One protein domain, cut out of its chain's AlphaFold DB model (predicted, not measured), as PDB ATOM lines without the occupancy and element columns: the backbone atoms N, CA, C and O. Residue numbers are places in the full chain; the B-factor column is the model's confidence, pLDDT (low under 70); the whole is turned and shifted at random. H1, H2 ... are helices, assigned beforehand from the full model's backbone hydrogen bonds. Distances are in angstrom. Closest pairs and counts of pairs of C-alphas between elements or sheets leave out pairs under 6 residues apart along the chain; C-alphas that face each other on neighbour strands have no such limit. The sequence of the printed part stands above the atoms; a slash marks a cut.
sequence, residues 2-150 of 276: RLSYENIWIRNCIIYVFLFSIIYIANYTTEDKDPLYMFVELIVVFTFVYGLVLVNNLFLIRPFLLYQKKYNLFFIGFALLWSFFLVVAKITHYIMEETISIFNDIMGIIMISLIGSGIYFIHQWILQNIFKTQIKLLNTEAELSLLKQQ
ATOM      1  N   ARG A   2     148.183 147.273  74.324       38.34
ATOM      2  CA  ARG A   2     146.777 147.136  74.799       38.34
ATOM      3  C   ARG A   2     146.542 145.988  75.805       38.34
ATOM      4  O   ARG A   2     145.906 146.193  76.827       38.34
ATOM      5  N   LEU A   3     147.152 144.824  75.567       48.62
ATOM      6  CA  LEU A   3     146.953 143.606  76.373       48.62
ATOM      7  C   LEU A   3     147.507 143.669  77.813       48.62
ATOM      8  O   LEU A   3     147.016 142.960  78.685       48.62
ATOM      9  N   SER A   4     148.512 144.509  78.089       47.78
ATOM     10  CA  SER A   4     149.154 144.545  79.416       47.78
ATOM     11  C   SER A   4     148.389 145.389  80.436       47.78
ATOM     12  O   SER A   4     148.537 145.155  81.632       47.78
ATOM     13  N   TYR A   5     147.615 146.385  79.990       53.56
ATOM     14  CA  TYR A   5     146.907 147.302  80.890       53.56
ATOM     15  C   TYR A   5     145.504 146.796  81.257       53.56
ATOM     16  O   TYR A   5     145.003 147.092  82.343       53.56
ATOM     17  N   GLU A   6     144.893 145.998  80.376       63.66
ATOM     18  CA  GLU A   6     143.604 145.343  80.626       63.66
ATOM     19  C   GLU A   6     143.735 144.155  81.585       63.66
ATOM     20  O   GLU A   6     142.841 143.903  82.395       63.66
ATOM     21  N   ASN A   7     144.869 143.442  81.551       79.56
ATOM     22  CA  ASN A   7     145.079 142.303  82.431       79.56
ATOM     23  C   ASN A   7     145.520 142.756  83.832       79.56
ATOM     24  O   ASN A   7     146.686 143.084  84.077       79.56
ATOM     25  N   ILE A   8     144.565 142.729  84.765       76.69
ATOM     26  CA  ILE A   8     144.753 143.099  86.171       76.69
ATOM     27  C   ILE A   8     145.929 142.370  86.830       76.69
ATOM     28  O   ILE A   8     146.645 142.977  87.624       76.69
ATOM     29  N   TRP A   9     146.167 141.106  86.471       81.44
ATOM     30  CA  TRP A   9     147.220 140.282  87.060       81.44
ATOM     31  C   TRP A   9     148.604 140.719  86.599       81.44
ATOM     32  O   TRP A   9     149.462 140.978  87.435       81.44
ATOM     33  N   ILE A  10     148.798 140.897  85.286       83.88
ATOM     34  CA  ILE A  10     150.082 141.340  84.719       83.88
ATOM     35  C   ILE A  10     150.468 142.702  85.298       83.88
ATOM     36  O   ILE A  10     151.596 142.895  85.746       83.88
ATOM     37  N   ARG A  11     149.513 143.635  85.353       82.69
ATOM     38  CA  ARG A  11     149.739 144.959  85.933       82.69
ATOM     39  C   ARG A  11     150.139 144.877  87.406       82.69
ATOM     40  O   ARG A  11     151.097 145.532  87.806       82.69
ATOM     41  N   ASN A  12     149.411 144.102  88.207       85.19
ATOM     42  CA  ASN A  12     149.723 143.944  89.625       85.19
ATOM     43  C   ASN A  12     151.105 143.298  89.821       85.19
ATOM     44  O   ASN A  12     151.874 143.788  90.636       85.19
ATOM     45  N   CYS A  13     151.487 142.310  89.005       87.81
ATOM     46  CA  CYS A  13     152.843 141.754  89.027       87.81
ATOM     47  C   CYS A  13     153.917 142.809  88.715       87.81
ATOM     48  O   CYS A  13     154.928 142.870  89.407       87.81
ATOM     49  N   ILE A  14     153.700 143.674  87.718       88.06
ATOM     50  CA  ILE A  14     154.645 144.756  87.389       88.06
ATOM     51  C   ILE A  14     154.774 145.740  88.560       88.06
ATOM     52  O   ILE A  14     155.886 146.085  88.951       88.06
ATOM     53  N   ILE A  15     153.647 146.165  89.145       86.44
ATOM     54  CA  ILE A  15     153.632 147.071  90.304       86.44
ATOM     55  C   ILE A  15     154.339 146.422  91.499       86.44
ATOM     56  O   ILE A  15     155.120 147.086  92.175       86.44
ATOM     57  N   TYR A  16     154.087 145.136  91.740       89.62
ATOM     58  CA  TYR A  16     154.716 144.362  92.802       89.62
ATOM     59  C   TYR A  16     156.239 144.359  92.660       89.62
ATOM     60  O   TYR A  16     156.935 144.782  93.578       89.62
ATOM     61  N   VAL A  17     156.752 143.950  91.495       90.75
ATOM     62  CA  VAL A  17     158.199 143.884  91.234       90.75
ATOM     63  C   VAL A  17     158.839 145.265  91.364       90.75
ATOM     64  O   VAL A  17     159.900 145.395  91.972       90.75
ATOM     65  N   PHE A  18     158.189 146.305  90.841       89.94
ATOM     66  CA  PHE A  18     158.690 147.675  90.914       89.94
ATOM     67  C   PHE A  18     158.782 148.191  92.357       89.94
ATOM     68  O   PHE A  18     159.836 148.667  92.774       89.94
ATOM     69  N   LEU A  19     157.703 148.059  93.135       88.00
ATOM     70  CA  LEU A  19     157.669 148.501  94.531       88.00
ATOM     71  C   LEU A  19     158.636 147.695  95.406       88.00
ATOM     72  O   LEU A  19     159.365 148.288  96.197       88.00
ATOM     73  N   PHE A  20     158.695 146.373  95.221       90.81
ATOM     74  CA  PHE A  20     159.651 145.517  95.919       90.81
ATOM     75  C   PHE A  20     161.093 145.953  95.643       90.81
ATOM     76  O   PHE A  20     161.879 146.087  96.573       90.81
ATOM     77  N   SER A  21     161.426 146.239  94.379       89.81
ATOM     78  CA  SER A  21     162.777 146.664  93.992       89.81
ATOM     79  C   SER A  21     163.184 147.969  94.679       89.81
ATOM     80  O   SER A  21     164.307 148.079  95.161       89.81
ATOM     81  N   ILE A  22     162.269 148.942  94.773       88.38
ATOM     82  CA  ILE A  22     162.522 150.211  95.473       88.38
ATOM     83  C   ILE A  22     162.790 149.966  96.960       88.38
ATOM     84  O   ILE A  22     163.753 150.503  97.504       88.38
ATOM     85  N   ILE A  23     161.955 149.154  97.611       86.38
ATOM     86  CA  ILE A  23     162.073 148.879  99.049       86.38
ATOM     87  C   ILE A  23     163.347 148.079  99.340       86.38
ATOM     88  O   ILE A  23     164.049 148.389 100.299       86.38
ATOM     89  N   TYR A  24     163.690 147.103  98.499       89.69
ATOM     90  CA  TYR A  24     164.925 146.333  98.631       89.69
ATOM     91  C   TYR A  24     166.166 147.227  98.513       89.69
ATOM     92  O   TYR A  24     167.036 147.181  99.377       89.69
ATOM     93  N   ILE A  25     166.221 148.105  97.501       88.56
ATOM     94  CA  ILE A  25     167.340 149.044  97.322       88.56
ATOM     95  C   ILE A  25     167.461 149.994  98.523       88.56
ATOM     96  O   ILE A  25     168.568 150.234  98.993       88.56
ATOM     97  N   ALA A  26     166.340 150.507  99.041       85.44
ATOM     98  CA  ALA A  26     166.340 151.422 100.184       85.44
ATOM     99  C   ALA A  26     166.857 150.772 101.485       85.44
ATOM    100  O   ALA A  26     167.544 151.427 102.270       85.44
ATOM    101  N   ASN A  27     166.555 149.490 101.713       83.25
ATOM    102  CA  ASN A  27     167.047 148.765 102.889       83.25
ATOM    103  C   ASN A  27     168.506 148.330 102.721       83.25
ATOM    104  O   ASN A  27     169.284 148.466 103.660       83.25
ATOM    105  N   TYR A  28     168.912 147.937 101.510       84.44
ATOM    106  CA  TYR A  28     170.296 147.567 101.206       84.44
ATOM    107  C   TYR A  28     171.302 148.693 101.484       84.44
ATOM    108  O   TYR A  28     172.431 148.431 101.880       84.44
ATOM    109  N   THR A  29     170.911 149.958 101.306       79.88
ATOM    110  CA  THR A  29     171.794 151.098 101.609       79.88
ATOM    111  C   THR A  29     171.855 151.462 103.091       79.88
ATOM    112  O   THR A  29     172.686 152.284 103.470       79.88
ATOM    113  N   THR A  30     170.948 150.925 103.905       77.62
ATOM    114  CA  THR A  30     170.714 151.380 105.283       77.62
ATOM    115  C   THR A  30     171.112 150.325 106.311       77.62
ATOM    116  O   THR A  30     171.615 150.672 107.377       77.62
ATOM    117  N   GLU A  31     170.908 149.047 106.000       75.75
ATOM    118  CA  GLU A  31     171.186 147.929 106.899       75.75
ATOM    119  C   GLU A  31     172.429 147.156 106.453       75.75
ATOM    120  O   GLU A  31     172.502 146.667 105.329       75.75
ATOM    121  N   ASP A  32     173.385 146.976 107.365       78.06
ATOM    122  CA  ASP A  32     174.599 146.179 107.138       78.06
ATOM    123  C   ASP A  32     174.319 144.683 107.411       78.06
ATOM    124  O   ASP A  32     174.919 144.046 108.279       78.06
ATOM    125  N   LYS A  33     173.298 144.138 106.734       81.12
ATOM    126  CA  LYS A  33     172.885 142.724 106.804       81.12
ATOM    127  C   LYS A  33     173.389 141.956 105.581       81.12
ATOM    128  O   LYS A  33     173.587 142.523 104.506       81.12
ATOM    129  N   ASP A  34     173.527 140.636 105.720       89.19
ATOM    130  CA  ASP A  34     173.788 139.756 104.576       89.19
ATOM    131  C   ASP A  34     172.709 139.947 103.479       89.19
ATOM    132  O   ASP A  34     171.512 139.921 103.797       89.19
ATOM    133  N   PRO A  35     173.085 140.123 102.193       88.44
ATOM    134  CA  PRO A  35     172.124 140.443 101.136       88.44
ATOM    135  C   PRO A  35     171.066 139.356 100.914       88.44
ATOM    136  O   PRO A  35     169.917 139.666 100.595       88.44
ATOM    137  N   LEU A  36     171.436 138.079 101.070       87.94
ATOM    138  CA  LEU A  36     170.508 136.968 100.877       87.94
ATOM    139  C   LEU A  36     169.501 136.911 102.027       87.94
ATOM    140  O   LEU A  36     168.308 136.734 101.783       87.94
ATOM    141  N   TYR A  37     169.969 137.103 103.261       85.19
ATOM    142  CA  TYR A  37     169.100 137.186 104.433       85.19
ATOM    143  C   TYR A  37     168.091 138.338 104.307       85.19
ATOM    144  O   TYR A  37     166.886 138.105 104.411       85.19
ATOM    145  N   MET A  38     168.563 139.545 103.971       84.38
ATOM    146  CA  MET A  38     167.708 140.723 103.771       84.38
ATOM    147  C   MET A  38     166.665 140.493 102.669       84.38
ATOM    148  O   MET A  38     165.499 140.851 102.827       84.38
ATOM    149  N   PHE A  39     167.052 139.872 101.549       88.69
ATOM    150  CA  PHE A  39     166.121 139.571 100.461       88.69
ATOM    151  C   PHE A  39     164.986 138.644 100.913       88.69
ATOM    152  O   PHE A  39     163.821 138.908 100.610       88.69
ATOM    153  N   VAL A  40     165.315 137.564 101.631       87.56
ATOM    154  CA  VAL A  40     164.333 136.580 102.116       87.56
ATOM    155  C   VAL A  40     163.399 137.198 103.157       87.56
ATOM    156  O   VAL A  40     162.189 136.990 103.089       87.56
ATOM    157  N   GLU A  41     163.932 137.991 104.084       80.75
ATOM    158  CA  GLU A  41     163.148 138.715 105.090       80.75
ATOM    159  C   GLU A  41     162.141 139.667 104.415       80.75
ATOM    160  O   GLU A  41     160.925 139.592 104.626       80.75
ATOM    161  N   LEU A  42     162.636 140.503 103.501       84.19
ATOM    162  CA  LEU A  42     161.863 141.566 102.866       84.19
ATOM    163  C   LEU A  42     160.820 141.021 101.886       84.19
ATOM    164  O   LEU A  42     159.707 141.543 101.827       84.19
ATOM    165  N   ILE A  43     161.126 139.954 101.136       87.69
ATOM    166  CA  ILE A  43     160.164 139.377 100.184       87.69
ATOM    167  C   ILE A  43     158.980 138.730 100.895       87.69
ATOM    168  O   ILE A  43     157.853 138.852 100.412       87.69
ATOM    169  N   VAL A  44     159.192 138.101 102.052       84.44
ATOM    170  CA  VAL A  44     158.113 137.488 102.839       84.44
ATOM    171  C   VAL A  44     157.162 138.566 103.359       84.44
ATOM    172  O   VAL A  44     155.955 138.495 103.107       84.44
ATOM    173  N   VAL A  45     157.702 139.602 104.008       80.00
ATOM    174  CA  VAL A  45     156.905 140.712 104.556       80.00
ATOM    175  C   VAL A  45     156.189 141.471 103.440       80.00
ATOM    176  O   VAL A  45     154.981 141.714 103.518       80.00
ATOM    177  N   PHE A  46     156.897 141.793 102.357       85.00
ATOM    178  CA  PHE A  46     156.327 142.544 101.245       85.00
ATOM    179  C   PHE A  46     155.228 141.762 100.512       85.00
ATOM    180  O   PHE A  46     154.180 142.333 100.203       85.00
ATOM    181  N   THR A  47     155.408 140.452 100.295       87.94
ATOM    182  CA  THR A  47     154.365 139.588  99.709       87.94
ATOM    183  C   THR A  47     153.101 139.601 100.565       87.94
ATOM    184  O   THR A  47     151.995 139.728 100.033       87.94
ATOM    185  N   PHE A  48     153.251 139.509 101.889       84.56
ATOM    186  CA  PHE A  48     152.124 139.512 102.818       84.56
ATOM    187  C   PHE A  48     151.352 140.839 102.786       84.56
ATOM    188  O   PHE A  48     150.134 140.844 102.583       84.56
ATOM    189  N   VAL A  49     152.057 141.972 102.895       82.50
ATOM    190  CA  VAL A  49     151.447 143.313 102.846       82.50
ATOM    191  C   VAL A  49     150.771 143.561 101.499       82.50
ATOM    192  O   VAL A  49     149.628 144.016 101.444       82.50
ATOM    193  N   TYR A  50     151.429 143.209 100.394       87.31
ATOM    194  CA  TYR A  50     150.851 143.372  99.064       87.31
ATOM    195  C   TYR A  50     149.599 142.507  98.858       87.31
ATOM    196  O   TYR A  50     148.614 142.962  98.272       87.31
ATOM    197  N   GLY A  51     149.600 141.280  99.390       87.50
ATOM    198  CA  GLY A  51     148.434 140.399  99.401       87.50
ATOM    199  C   GLY A  51     147.229 141.036 100.098       87.50
ATOM    200  O   GLY A  51     146.125 141.016  99.554       87.50
ATOM    201  N   LEU A  52     147.435 141.685 101.246       84.44
ATOM    202  CA  LEU A  52     146.370 142.399 101.963       84.44
ATOM    203  C   LEU A  52     145.809 143.566 101.157       84.44
ATOM    204  O   LEU A  52     144.591 143.739 101.089       84.44
ATOM    205  N   VAL A  53     146.680 144.332 100.496       86.38
ATOM    206  CA  VAL A  53     146.263 145.420  99.603       86.38
ATOM    207  C   VAL A  53     145.421 144.881  98.449       86.38
ATOM    208  O   VAL A  53     144.374 145.451  98.134       86.38
ATOM    209  N   LEU A  54     145.817 143.761  97.838       87.44
ATOM    210  CA  LEU A  54     145.024 143.118  96.790       87.44
ATOM    211  C   LEU A  54     143.665 142.649  97.306       87.44
ATOM    212  O   LEU A  54     142.656 142.895  96.643       87.44
ATOM    213  N   VAL A  55     143.622 142.011  98.478       88.00
ATOM    214  CA  VAL A  55     142.366 141.541  99.074       88.00
ATOM    215  C   VAL A  55     141.439 142.721  99.356       88.00
ATOM    216  O   VAL A  55     140.284 142.712  98.928       88.00
ATOM    217  N   ASN A  56     141.953 143.777  99.988       86.62
ATOM    218  CA  ASN A  56     141.205 145.001 100.246       86.62
ATOM    219  C   ASN A  56     140.667 145.623  98.944       86.62
ATOM    220  O   ASN A  56     139.478 145.921  98.824       86.62
ATOM    221  N   ASN A  57     141.509 145.757  97.922       86.50
ATOM    222  CA  ASN A  57     141.125 146.405  96.671       86.50
ATOM    223  C   ASN A  57     140.093 145.589  95.873       86.50
ATOM    224  O   ASN A  57     139.124 146.150  95.352       86.50
ATOM    225  N   LEU A  58     140.277 144.269  95.779       85.19
ATOM    226  CA  LEU A  58     139.441 143.389  94.959       85.19
ATOM    227  C   LEU A  58     138.147 142.961  95.653       85.19
ATOM    228  O   LEU A  58     137.116 142.902  94.986       85.19
ATOM    229  N   PHE A  59     138.184 142.678  96.958       86.88
ATOM    230  CA  PHE A  59     137.041 142.127  97.695       86.88
ATOM    231  C   PHE A  59     136.308 143.152  98.560       86.88
ATOM    232  O   PHE A  59     135.135 142.934  98.853       86.88
ATOM    233  N   LEU A  60     136.936 144.272  98.939       84.44
ATOM    234  CA  LEU A  60     136.259 145.330  99.699       84.44
ATOM    235  C   LEU A  60     135.919 146.530  98.813       84.44
ATOM    236  O   LEU A  60     134.742 146.822  98.585       84.44
ATOM    237  N   ILE A  61     136.937 147.198  98.265       84.44
ATOM    238  CA  ILE A  61     136.758 148.446  97.510       84.44
ATOM    239  C   ILE A  61     135.937 148.204  96.242       84.44
ATOM    240  O   ILE A  61     134.973 148.926  95.987       84.44
ATOM    241  N   ARG A  62     136.284 147.188  95.441       83.06
ATOM    242  CA  ARG A  62     135.568 146.910  94.190       83.06
ATOM    243  C   ARG A  62     134.069 146.672  94.427       83.06
ATOM    244  O   ARG A  62     133.287 147.512  93.987       83.06
ATOM    245  N   PRO A  63     133.623 145.595  95.100       83.25
ATOM    246  CA  PRO A  63     132.200 145.283  95.159       83.25
ATOM    247  C   PRO A  63     131.413 146.281  96.009       83.25
ATOM    248  O   PRO A  63     130.357 146.731  95.570       83.25
ATOM    249  N   PHE A  64     131.899 146.645  97.199       83.19
ATOM    250  CA  PHE A  64     131.083 147.376  98.170       83.19
ATOM    251  C   PHE A  64     131.160 148.886  97.996       83.19
ATOM    252  O   PHE A  64     130.124 149.543  98.084       83.19
ATOM    253  N   LEU A  65     132.342 149.436  97.710       79.69
ATOM    254  CA  LEU A  65     132.509 150.883  97.585       79.69
ATOM    255  C   LEU A  65     132.144 151.388  96.183       79.69
ATOM    256  O   LEU A  65     131.375 152.337  96.055       79.69
ATOM    257  N   LEU A  66     132.672 150.752  95.133       79.06
ATOM    258  CA  LEU A  66     132.561 151.272  93.765       79.06
ATOM    259  C   LEU A  66     131.273 150.857  93.045       79.06
ATOM    260  O   LEU A  66     130.666 151.691  92.376       79.06
ATOM    261  N   TYR A  67     130.855 149.592  93.163       78.00
ATOM    262  CA  TYR A  67     129.697 149.077  92.417       78.00
ATOM    263  C   TYR A  67     128.400 149.105  93.231       78.00
ATOM    264  O   TYR A  67     127.416 149.689  92.788       78.00
ATOM    265  N   GLN A  68     128.379 148.495  94.420       80.38
ATOM    266  CA  GLN A  68     127.150 148.362  95.215       80.38
ATOM    267  C   GLN A  68     126.844 149.586  96.094       80.38
ATOM    268  O   GLN A  68     125.728 149.690  96.596       80.38
ATOM    269  N   LYS A  69     127.817 150.489  96.308       83.31
ATOM    270  CA  LYS A  69     127.722 151.664  97.205       83.31
ATOM    271  C   LYS A  69     127.229 151.326  98.626       83.31
ATOM    272  O   LYS A  69     126.565 152.126  99.283       83.31
ATOM    273  N   LYS A  70     127.559 150.130  99.120       85.81
ATOM    274  CA  LYS A  70     127.229 149.647 100.469       85.81
ATOM    275  C   LYS A  70     128.340 150.027 101.448       85.81
ATOM    276  O   LYS A  70     129.133 149.182 101.861       85.81
ATOM    277  N   TYR A  71     128.383 151.303 101.828       85.00
ATOM    278  CA  TYR A  71     129.444 151.856 102.678       85.00
ATOM    279  C   TYR A  71     129.553 151.160 104.042       85.00
ATOM    280  O   TYR A  71     130.658 150.878 104.491       85.00
ATOM    281  N   ASN A  72     128.429 150.794 104.668       83.25
ATOM    282  CA  ASN A  72     128.439 150.135 105.981       83.25
ATOM    283  C   ASN A  72     129.167 148.783 105.941       83.25
ATOM    284  O   ASN A  72     130.015 148.510 106.787       83.25
ATOM    285  N   LEU A  73     128.886 147.956 104.925       85.12
ATOM    286  CA  LEU A  73     129.561 146.665 104.745       85.12
ATOM    287  C   LEU A  73     131.049 146.844 104.431       85.12
ATOM    288  O   LEU A  73     131.872 146.071 104.914       85.12
ATOM    289  N   PHE A  74     131.391 147.880 103.659       87.62
ATOM    290  CA  PHE A  74     132.778 148.237 103.386       87.62
ATOM    291  C   PHE A  74     133.537 148.573 104.674       87.62
ATOM    292  O   PHE A  74     134.578 147.974 104.924       87.62
ATOM    293  N   PHE A  75     133.014 149.474 105.514       86.50
ATOM    294  CA  PHE A  75     133.693 149.873 106.752       86.50
ATOM    295  C   PHE A  75     133.827 148.717 107.747       86.50
ATOM    296  O   PHE A  75     134.878 148.586 108.369       86.50
ATOM    297  N   ILE A  76     132.819 147.843 107.853       89.00
ATOM    298  CA  ILE A  76     132.897 146.635 108.690       89.00
ATOM    299  C   ILE A  76     133.995 145.696 108.178       89.00
ATOM    300  O   ILE A  76     134.865 145.290 108.944       89.00
ATOM    301  N   GLY A  77     133.992 145.374 106.880       87.38
ATOM    302  CA  GLY A  77     134.997 144.489 106.289       87.38
ATOM    303  C   GLY A  77     136.413 145.062 106.370       87.38
ATOM    304  O   GLY A  77     137.354 144.337 106.686       87.38
ATOM    305  N   PHE A  78     136.558 146.372 106.160       87.31
ATOM    306  CA  PHE A  78     137.823 147.086 106.314       87.31
ATOM    307  C   PHE A  78     138.327 147.004 107.760       87.31
ATOM    308  O   PHE A  78     139.458 146.590 107.989       87.31
ATOM    309  N   ALA A  79     137.478 147.306 108.747       87.44
ATOM    310  CA  ALA A  79     137.844 147.219 110.158       87.44
ATOM    311  C   ALA A  79     138.239 145.792 110.581       87.44
ATOM    312  O   ALA A  79     139.203 145.615 111.323       87.44
ATOM    313  N   LEU A  80     137.548 144.764 110.080       90.12
ATOM    314  CA  LEU A  80     137.884 143.363 110.358       90.12
ATOM    315  C   LEU A  80     139.229 142.956 109.743       90.12
ATOM    316  O   LEU A  80     140.060 142.365 110.426       90.12
ATOM    317  N   LEU A  81     139.472 143.310 108.480       87.12
ATOM    318  CA  LEU A  81     140.713 142.964 107.786       87.12
ATOM    319  C   LEU A  81     141.929 143.655 108.420       87.12
ATOM    320  O   LEU A  81     142.955 143.017 108.657       87.12
ATOM    321  N   TRP A  82     141.798 144.939 108.752       82.69
ATOM    322  CA  TRP A  82     142.871 145.700 109.388       82.69
ATOM    323  C   TRP A  82     143.088 145.321 110.853       82.69
ATOM    324  O   TRP A  82     144.231 145.276 111.298       82.69
ATOM    325  N   SER A  83     142.033 144.985 111.603       84.81
ATOM    326  CA  SER A  83     142.196 144.491 112.977       84.81
ATOM    327  C   SER A  83     142.878 143.122 113.012       84.81
ATOM    328  O   SER A  83     143.808 142.941 113.797       84.81
ATOM    329  N   PHE A  84     142.505 142.198 112.118       86.56
ATOM    330  CA  PHE A  84     143.202 140.919 111.947       86.56
ATOM    331  C   PHE A  84     144.692 141.127 111.658       86.56
ATOM    332  O   PHE A  84     145.545 140.520 112.302       86.56
ATOM    333  N   PHE A  85     145.010 142.036 110.739       82.00
ATOM    334  CA  PHE A  85     146.391 142.340 110.396       82.00
ATOM    335  C   PHE A  85     147.199 142.903 111.574       82.00
ATOM    336  O   PHE A  85     148.299 142.424 111.838       82.00
ATOM    337  N   LEU A  86     146.653 143.877 112.313       81.31
ATOM    338  CA  LEU A  86     147.326 144.455 113.482       81.31
ATOM    339  C   LEU A  86     147.611 143.402 114.562       81.31
ATOM    340  O   LEU A  86     148.657 143.452 115.209       81.31
ATOM    341  N   VAL A  87     146.708 142.433 114.744       84.50
ATOM    342  CA  VAL A  87     146.921 141.309 115.665       84.50
ATOM    343  C   VAL A  87     148.076 140.429 115.191       84.50
ATOM    344  O   VAL A  87     148.961 140.130 115.991       84.50
ATOM    345  N   VAL A  88     148.112 140.059 113.907       82.12
ATOM    346  CA  VAL A  88     149.210 139.261 113.333       82.12
ATOM    347  C   VAL A  88     150.547 139.987 113.485       82.12
ATOM    348  O   VAL A  88     151.485 139.394 114.006       82.12
ATOM    349  N   ALA A  89     150.615 141.275 113.130       75.94
ATOM    350  CA  ALA A  89     151.830 142.084 113.240       75.94
ATOM    351  C   ALA A  89     152.348 142.187 114.688       75.94
ATOM    352  O   ALA A  89     153.550 142.130 114.945       75.94
ATOM    353  N   LYS A  90     151.440 142.297 115.665       77.62
ATOM    354  CA  LYS A  90     151.811 142.337 117.084       77.62
ATOM    355  C   LYS A  90     152.325 140.985 117.587       77.62
ATOM    356  O   LYS A  90     153.265 140.954 118.377       77.62
ATOM    357  N   ILE A  91     151.718 139.881 117.142       80.94
ATOM    358  CA  ILE A  91     152.168 138.522 117.479       80.94
ATOM    359  C   ILE A  91     153.559 138.264 116.893       80.94
ATOM    360  O   ILE A  91     154.425 137.766 117.605       80.94
ATOM    361  N   THR A  92     153.798 138.629 115.630       74.88
ATOM    362  CA  THR A  92     155.107 138.437 114.989       74.88
ATOM    363  C   THR A  92     156.196 139.239 115.687       74.88
ATOM    364  O   THR A  92     157.250 138.687 115.982       74.88
ATOM    365  N   HIS A  93     155.919 140.498 116.037       74.50
ATOM    366  CA  HIS A  93     156.866 141.339 116.769       74.50
ATOM    367  C   HIS A  93     157.202 140.767 118.158       74.50
ATOM    368  O   HIS A  93     158.364 140.732 118.549       74.50
ATOM    369  N   TYR A  94     156.205 140.244 118.881       77.50
ATOM    370  CA  TYR A  94     156.426 139.591 120.176       77.50
ATOM    371  C   TYR A  94     157.307 138.335 120.072       77.50
ATOM    372  O   TYR A  94     158.116 138.082 120.957       77.50
ATOM    373  N   ILE A  95     157.157 137.548 119.000       77.25
ATOM    374  CA  ILE A  95     157.927 136.311 118.784       77.25
ATOM    375  C   ILE A  95     159.380 136.600 118.377       77.25
ATOM    376  O   ILE A  95     160.261 135.812 118.704       77.25
ATOM    377  N   MET A  96     159.634 137.694 117.655       69.75
ATOM    378  CA  MET A  96     160.962 138.003 117.106       69.75
ATOM    379  C   MET A  96     161.887 138.749 118.088       69.75
ATOM    380  O   MET A  96     163.039 138.982 117.745       69.75
ATOM    381  N   GLU A  97     161.411 139.117 119.289       66.38
ATOM    382  CA  GLU A  97     162.161 139.899 120.301       66.38
ATOM    383  C   GLU A  97     162.858 141.156 119.728       66.38
ATOM    384  O   GLU A  97     163.882 141.623 120.232       66.38
ATOM    385  N   GLU A  98     162.301 141.733 118.661       62.59
ATOM    386  CA  GLU A  98     162.893 142.887 117.994       62.59
ATOM    387  C   GLU A  98     162.697 144.174 118.802       62.59
ATOM    388  O   GLU A  98     161.619 144.470 119.314       62.59
ATOM    389  N   THR A  99     163.750 144.990 118.873       50.56
ATOM    390  CA  THR A  99     163.759 146.295 119.563       50.56
ATOM    391  C   THR A  99     163.251 147.452 118.693       50.56
ATOM    392  O   THR A  99     163.231 148.602 119.140       50.56
ATOM    393  N   ILE A 100     162.834 147.172 117.453       57.41
ATOM    394  CA  ILE A 100     162.336 148.179 116.511       57.41
ATOM    395  C   ILE A 100     160.992 148.736 117.000       57.41
ATOM    396  O   ILE A 100     160.141 148.032 117.540       57.41
ATOM    397  N   SER A 101     160.797 150.046 116.822       63.50
ATOM    398  CA  SER A 101     159.543 150.703 117.178       63.50
ATOM    399  C   SER A 101     158.409 150.212 116.277       63.50
ATOM    400  O   SER A 101     158.344 150.597 115.111       63.50
ATOM    401  N   ILE A 102     157.461 149.471 116.861       63.94
ATOM    402  CA  ILE A 102     156.173 149.046 116.267       63.94
ATOM    403  C   ILE A 102     155.496 150.173 115.459       63.94
ATOM    404  O   ILE A 102     154.771 149.930 114.495       63.94
ATOM    405  N   PHE A 103     155.720 151.429 115.850       65.38
ATOM    406  CA  PHE A 103     155.179 152.603 115.179       65.38
ATOM    407  C   PHE A 103     155.705 152.796 113.745       65.38
ATOM    408  O   PHE A 103     154.920 153.134 112.857       65.38
ATOM    409  N   ASN A 104     156.999 152.567 113.499       68.44
ATOM    410  CA  ASN A 104     157.610 152.770 112.181       68.44
ATOM    411  C   ASN A 104     157.103 151.743 111.163       68.44
ATOM    412  O   ASN A 104     156.751 152.116 110.041       68.44
ATOM    413  N   ASP A 105     156.966 150.483 111.579       69.81
ATOM    414  CA  ASP A 105     156.468 149.408 110.718       69.81
ATOM    415  C   ASP A 105     155.008 149.646 110.332       69.81
ATOM    416  O   ASP A 105     154.647 149.612 109.152       69.81
ATOM    417  N   ILE A 106     154.165 149.989 111.315       72.69
ATOM    418  CA  ILE A 106     152.756 150.326 111.077       72.69
ATOM    419  C   ILE A 106     152.640 151.504 110.106       72.69
ATOM    420  O   ILE A 106     151.818 151.459 109.188       72.69
ATOM    421  N   MET A 107     153.466 152.542 110.268       73.69
ATOM    422  CA  MET A 107     153.445 153.699 109.376       73.69
ATOM    423  C   MET A 107     153.831 153.313 107.940       73.69
ATOM    424  O   MET A 107     153.122 153.677 106.999       73.69
ATOM    425  N   GLY A 108     154.888 152.515 107.757       75.25
ATOM    426  CA  GLY A 108     155.300 152.015 106.442       75.25
ATOM    427  C   GLY A 108     154.204 151.194 105.754       75.25
ATOM    428  O   GLY A 108     153.902 151.403 104.576       75.25
ATOM    429  N   ILE A 109     153.527 150.325 106.506       75.44
ATOM    430  CA  ILE A 109     152.418 149.511 105.997       75.44
ATOM    431  C   ILE A 109     151.224 150.376 105.578       75.44
ATOM    432  O   ILE A 109     150.626 150.140 104.519       75.44
ATOM    433  N   ILE A 110     150.874 151.389 106.377       80.06
ATOM    434  CA  ILE A 110     149.809 152.339 106.040       80.06
ATOM    435  C   ILE A 110     150.162 153.077 104.746       80.06
ATOM    436  O   ILE A 110     149.318 153.169 103.853       80.06
ATOM    437  N   MET A 111     151.405 153.543 104.594       79.81
ATOM    438  CA  MET A 111     151.849 154.236 103.381       79.81
ATOM    439  C   MET A 111     151.770 153.335 102.142       79.81
ATOM    440  O   MET A 111     151.171 153.733 101.141       79.81
ATOM    441  N   ILE A 112     152.289 152.103 102.209       80.50
ATOM    442  CA  ILE A 112     152.216 151.136 101.097       80.50
ATOM    443  C   ILE A 112     150.756 150.837 100.736       80.50
ATOM    444  O   ILE A 112     150.392 150.800  99.557       80.50
ATOM    445  N   SER A 113     149.894 150.685 101.742       80.31
ATOM    446  CA  SER A 113     148.477 150.393 101.535       80.31
ATOM    447  C   SER A 113     147.712 151.562 100.920       80.31
ATOM    448  O   SER A 113     146.871 151.345 100.043       80.31
ATOM    449  N   LEU A 114     148.020 152.798 101.323       82.81
ATOM    450  CA  LEU A 114     147.455 154.010 100.730       82.81
ATOM    451  C   LEU A 114     147.888 154.170  99.274       82.81
ATOM    452  O   LEU A 114     147.042 154.418  98.417       82.81
ATOM    453  N   ILE A 115     149.175 153.971  98.975       84.38
ATOM    454  CA  ILE A 115     149.708 154.055  97.609       84.38
ATOM    455  C   ILE A 115     149.058 152.985  96.724       84.38
ATOM    456  O   ILE A 115     148.520 153.301  95.661       84.38
ATOM    457  N   GLY A 116     149.040 151.728  97.173       82.88
ATOM    458  CA  GLY A 116     148.459 150.623  96.413       82.88
ATOM    459  C   GLY A 116     146.954 150.780  96.179       82.88
ATOM    460  O   GLY A 116     146.467 150.540  95.070       82.88
ATOM    461  N   SER A 117     146.213 151.246  97.188       84.31
ATOM    462  CA  SER A 117     144.781 151.554  97.055       84.31
ATOM    463  C   SER A 117     144.547 152.767  96.147       84.31
ATOM    464  O   SER A 117     143.649 152.742  95.309       84.31
ATOM    465  N   GLY A 118     145.373 153.811  96.248       85.81
ATOM    466  CA  GLY A 118     145.295 155.013  95.416       85.81
ATOM    467  C   GLY A 118     145.502 154.716  93.931       85.81
ATOM    468  O   GLY A 118     144.688 155.122  93.100       85.81
ATOM    469  N   ILE A 119     146.526 153.923  93.593       85.50
ATOM    470  CA  ILE A 119     146.762 153.450  92.218       85.50
ATOM    471  C   ILE A 119     145.546 152.666  91.707       85.50
ATOM    472  O   ILE A 119     145.102 152.867  90.572       85.50
ATOM    473  N   TYR A 120     144.972 151.802  92.547       86.19
ATOM    474  CA  TYR A 120     143.766 151.055  92.204       86.19
ATOM    475  C   TYR A 120     142.568 151.980  91.917       86.19
ATOM    476  O   TYR A 120     141.889 151.790  90.906       86.19
ATOM    477  N   PHE A 121     142.334 153.010  92.737       86.44
ATOM    478  CA  PHE A 121     141.269 153.993  92.513       86.44
ATOM    479  C   PHE A 121     141.440 154.773  91.213       86.44
ATOM    480  O   PHE A 121     140.486 154.875  90.441       86.44
ATOM    481  N   ILE A 122     142.644 155.287  90.946       86.69
ATOM    482  CA  ILE A 122     142.948 156.016  89.705       86.69
ATOM    483  C   ILE A 122     142.653 155.125  88.497       86.69
ATOM    484  O   ILE A 122     142.000 155.552  87.546       86.69
ATOM    485  N   HIS A 123     143.071 153.862  88.551       84.44
ATOM    486  CA  HIS A 123     142.802 152.909  87.483       84.44
ATOM    487  C   HIS A 123     141.298 152.673  87.271       84.44
ATOM    488  O   HIS A 123     140.823 152.733  86.135       84.44
ATOM    489  N   GLN A 124     140.537 152.443  88.346       84.88
ATOM    490  CA  GLN A 124     139.085 152.261  88.251       84.88
ATOM    491  C   GLN A 124     138.389 153.509  87.696       84.88
ATOM    492  O   GLN A 124     137.489 153.394  86.867       84.88
ATOM    493  N   TRP A 125     138.840 154.700  88.087       84.50
ATOM    494  CA  TRP A 125     138.330 155.962  87.559       84.50
ATOM    495  C   TRP A 125     138.589 156.107  86.051       84.50
ATOM    496  O   TRP A 125     137.673 156.442  85.299       84.50
ATOM    497  N   ILE A 126     139.800 155.772  85.584       87.88
ATOM    498  CA  ILE A 126     140.140 155.763  84.152       87.88
ATOM    499  C   ILE A 126     139.232 154.794  83.384       87.88
ATOM    500  O   ILE A 126     138.648 155.183  82.372       87.88
ATOM    501  N   LEU A 127     139.066 153.557  83.868       86.44
ATOM    502  CA  LEU A 127     138.212 152.561  83.212       86.44
ATOM    503  C   LEU A 127     136.752 153.018  83.123       86.44
ATOM    504  O   LEU A 127     136.128 152.894  82.069       86.44
ATOM    505  N   GLN A 128     136.217 153.591  84.203       86.31
ATOM    506  CA  GLN A 128     134.860 154.135  84.209       86.31
ATOM    507  C   GLN A 128     134.698 155.274  83.198       86.31
ATOM    508  O   GLN A 128     133.668 155.349  82.532       86.31
ATOM    509  N   ASN A 129     135.697 156.147  83.059       86.06
ATOM    510  CA  ASN A 129     135.654 157.232  82.082       86.06
ATOM    511  C   ASN A 129     135.729 156.721  80.643       86.06
ATOM    512  O   ASN A 129     134.964 157.191  79.806       86.06
ATOM    513  N   ILE A 130     136.583 155.735  80.359       88.38
ATOM    514  CA  ILE A 130     136.654 155.109  79.030       88.38
ATOM    515  C   ILE A 130     135.297 154.502  78.662       88.38
ATOM    516  O   ILE A 130     134.766 154.797  77.593       88.38
ATOM    517  N   PHE A 131     134.700 153.721  79.565       88.00
ATOM    518  CA  PHE A 131     133.401 153.090  79.332       88.00
ATOM    519  C   PHE A 131     132.278 154.121  79.135       88.00
ATOM    520  O   PHE A 131     131.481 154.009  78.206       88.00
ATOM    521  N   LYS A 132     132.251 155.184  79.951       89.56
ATOM    522  CA  LYS A 132     131.301 156.297  79.784       89.56
ATOM    523  C   LYS A 132     131.453 156.984  78.428       89.56
ATOM    524  O   LYS A 132     130.448 157.301  77.799       89.56
ATOM    525  N   THR A 133     132.682 157.223  77.978       91.38
ATOM    526  CA  THR A 133     132.947 157.836  76.670       91.38
ATOM    527  C   THR A 133     132.511 156.925  75.527       91.38
ATOM    528  O   THR A 133     131.904 157.408  74.578       91.38
ATOM    529  N   GLN A 134     132.746 155.615  75.632       91.94
ATOM    530  CA  GLN A 134     132.280 154.642  74.640       91.94
ATOM    531  C   GLN A 134     130.753 154.619  74.529       91.94
ATOM    532  O   GLN A 134     130.231 154.675  73.422       91.94
ATOM    533  N   ILE A 135     130.032 154.613  75.656       93.62
ATOM    534  CA  ILE A 135     128.563 154.696  75.646       93.62
ATOM    535  C   ILE A 135     128.090 155.995  74.989       93.62
ATOM    536  O   ILE A 135     127.173 155.968  74.174       93.62
ATOM    537  N   LYS A 136     128.716 157.134  75.311       91.88
ATOM    538  CA  LYS A 136     128.365 158.415  74.682       91.88
ATOM    539  C   LYS A 136     128.565 158.383  73.170       91.88
ATOM    540  O   LYS A 136     127.679 158.826  72.457       91.88
ATOM    541  N   LEU A 137     129.686 157.833  72.697       93.31
ATOM    542  CA  LEU A 137     129.947 157.681  71.264       93.31
ATOM    543  C   LEU A 137     128.887 156.808  70.589       93.31
ATOM    544  O   LEU A 137     128.325 157.232  69.587       93.31
ATOM    545  N   LEU A 138     128.558 155.651  71.171       91.31
ATOM    546  CA  LEU A 138     127.510 154.770  70.647       91.31
ATOM    547  C   LEU A 138     126.143 155.465  70.593       91.31
ATOM    548  O   LEU A 138     125.432 155.334  69.600       91.31
ATOM    549  N   ASN A 139     125.786 156.241  71.621       88.44
ATOM    550  CA  ASN A 139     124.549 157.022  71.624       88.44
ATOM    551  C   ASN A 139     124.552 158.087  70.521       88.44
ATOM    552  O   ASN A 139     123.585 158.188  69.777       88.44
ATOM    553  N   THR A 140     125.643 158.841  70.368       82.25
ATOM    554  CA  THR A 140     125.769 159.850  69.308       82.25
ATOM    555  C   THR A 140     125.723 159.222  67.914       82.25
ATOM    556  O   THR A 140     125.092 159.770  67.014       82.25
ATOM    557  N   GLU A 141     126.352 158.063  67.712       85.00
ATOM    558  CA  GLU A 141     126.268 157.312  66.454       85.00
ATOM    559  C   GLU A 141     124.839 156.832  66.174       85.00
ATOM    560  O   GLU A 141     124.374 156.930  65.035       85.00
ATOM    561  N   ALA A 142     124.120 156.367  67.200       78.75
ATOM    562  CA  ALA A 142     122.723 155.963  67.088       78.75
ATOM    563  C   ALA A 142     121.807 157.151  66.750       78.75
ATOM    564  O   ALA A 142     121.024 157.061  65.806       78.75
ATOM    565  N   GLU A 143     121.944 158.281  67.449       77.75
ATOM    566  CA  GLU A 143     121.217 159.528  67.162       77.75
ATOM    567  C   GLU A 143     121.483 160.009  65.733       77.75
ATOM    568  O   GLU A 143     120.555 160.299  64.978       77.75
ATOM    569  N   LEU A 144     122.749 160.019  65.313       74.81
ATOM    570  CA  LEU A 144     123.139 160.404  63.961       74.81
ATOM    571  C   LEU A 144     122.589 159.434  62.907       74.81
ATOM    572  O   LEU A 144     122.196 159.866  61.823       74.81
ATOM    573  N   SER A 145     122.536 158.135  63.201       70.88
ATOM    574  CA  SER A 145     121.895 157.145  62.332       70.88
ATOM    575  C   SER A 145     120.388 157.386  62.215       70.88
ATOM    576  O   SER A 145     119.856 157.325  61.109       70.88
ATOM    577  N   LEU A 146     119.701 157.701  63.318       72.69
ATOM    578  CA  LEU A 146     118.277 158.051  63.306       72.69
ATOM    579  C   LEU A 146     118.023 159.311  62.468       72.69
ATOM    580  O   LEU A 146     117.167 159.293  61.585       72.69
ATOM    581  N   LEU A 147     118.825 160.362  62.657       68.12
ATOM    582  CA  LEU A 147     118.764 161.585  61.849       68.12
ATOM    583  C   LEU A 147     119.021 161.301  60.359       68.12
ATOM    584  O   LEU A 147     118.304 161.793  59.490       68.12
ATOM    585  N   LYS A 148     120.005 160.452  60.037       64.19
ATOM    586  CA  LYS A 148     120.266 160.028  58.652       64.19
ATOM    587  C   LYS A 148     119.104 159.253  58.042       64.19
ATOM    588  O   LYS A 148     118.876 159.408  56.853       64.19
ATOM    589  N   GLN A 149     118.395 158.432  58.815       65.31
ATOM    590  CA  GLN A 149     117.221 157.693  58.339       65.31
ATOM    591  C   GLN A 149     116.005 158.595  58.091       65.31
ATOM    592  O   GLN A 149     115.157 158.246  57.267       65.31
ATOM    593  N   GLN A 150     115.910 159.740  58.778       64.62
ATOM    594  CA  GLN A 150     114.866 160.735  58.514       64.62
ATOM    595  C   GLN A 150     115.029 161.378  57.130       64.62
ATOM    596  O   GLN A 150     114.034 161.682  56.476       64.62
TER     597      GLN A 150
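What this domain is: This is residues 2 to 150 of the 276 residues of the protein "His_kinase domain-containing protein" of Flavobacterium kingsejongi (UniProt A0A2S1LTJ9). Three helices, H2, H3 and H4, fold back and forth as a loose zigzag, and the long helix H5 crosses H3, with residues 128 to 150 sticking out as an arm that makes the length. Short H1 makes a corner before H2. The printed part has 149 residues with five named helices, H1 to H5 in order, and no named strand: all helix. The whole is loose, with a radius of gyration of the C-alphas of 21.3 A and spans of 80 by 35 by 18 A.

How they stand to each other: Begin at H1, residues 2 to 6, which only just touches H2, residues 8 to 28, and only at the corner, with 3 pairs of C-alphas within 8 A, the closest those of Tyr 5 and Arg 11 at 6.2 A. Next look at the hub, H3, residues 35 to 67; its residues 35 to 50 touch H2 in a hairpin at a steep tilt of 39 degrees, closest at the C-alphas of Phe 20 and Phe 46, 6.9 A. Its residues 56 to 65 touch H4, residues 71 to 96, in a hairpin at a shallow tilt of 15 degrees, closest at the C-alphas of Phe 64 and Phe 74, 5.6 A. H5, residues 102 to 150, touches H3 at a steep tilt of 42 degrees, the same way, closest at the C-alphas of Val 53 and Ser 113, 5.8 A. H2 and H4 are apart. Every O i to N i+4 pair is within hydrogen-bond range in H2, H4 and H5, but 25 of 29 in H3 and 0 of 1 in H1, where 0 of 2 O i to N i+3 pairs are.

Where its parts are: Find C-alpha 2 at (146.777, 147.136, 74.799), where H1 begins. From first to last C-alpha, H2 runs 30.0 A, H3 44.2 A with a kink of 38 degrees near residue 61, H4 37.3 A and H5 72.0 A, ending at C-alpha 150 at (114.866, 160.735, 58.514).

The domain as a whole: The C-alphas farthest apart, those of Glu 97 and Gln 150, are 80.6 A apart. The printed part has no cut and no long link. Look for pLDDT under 70 at residues 2 to 6, 96 to 105 and 147 to 150.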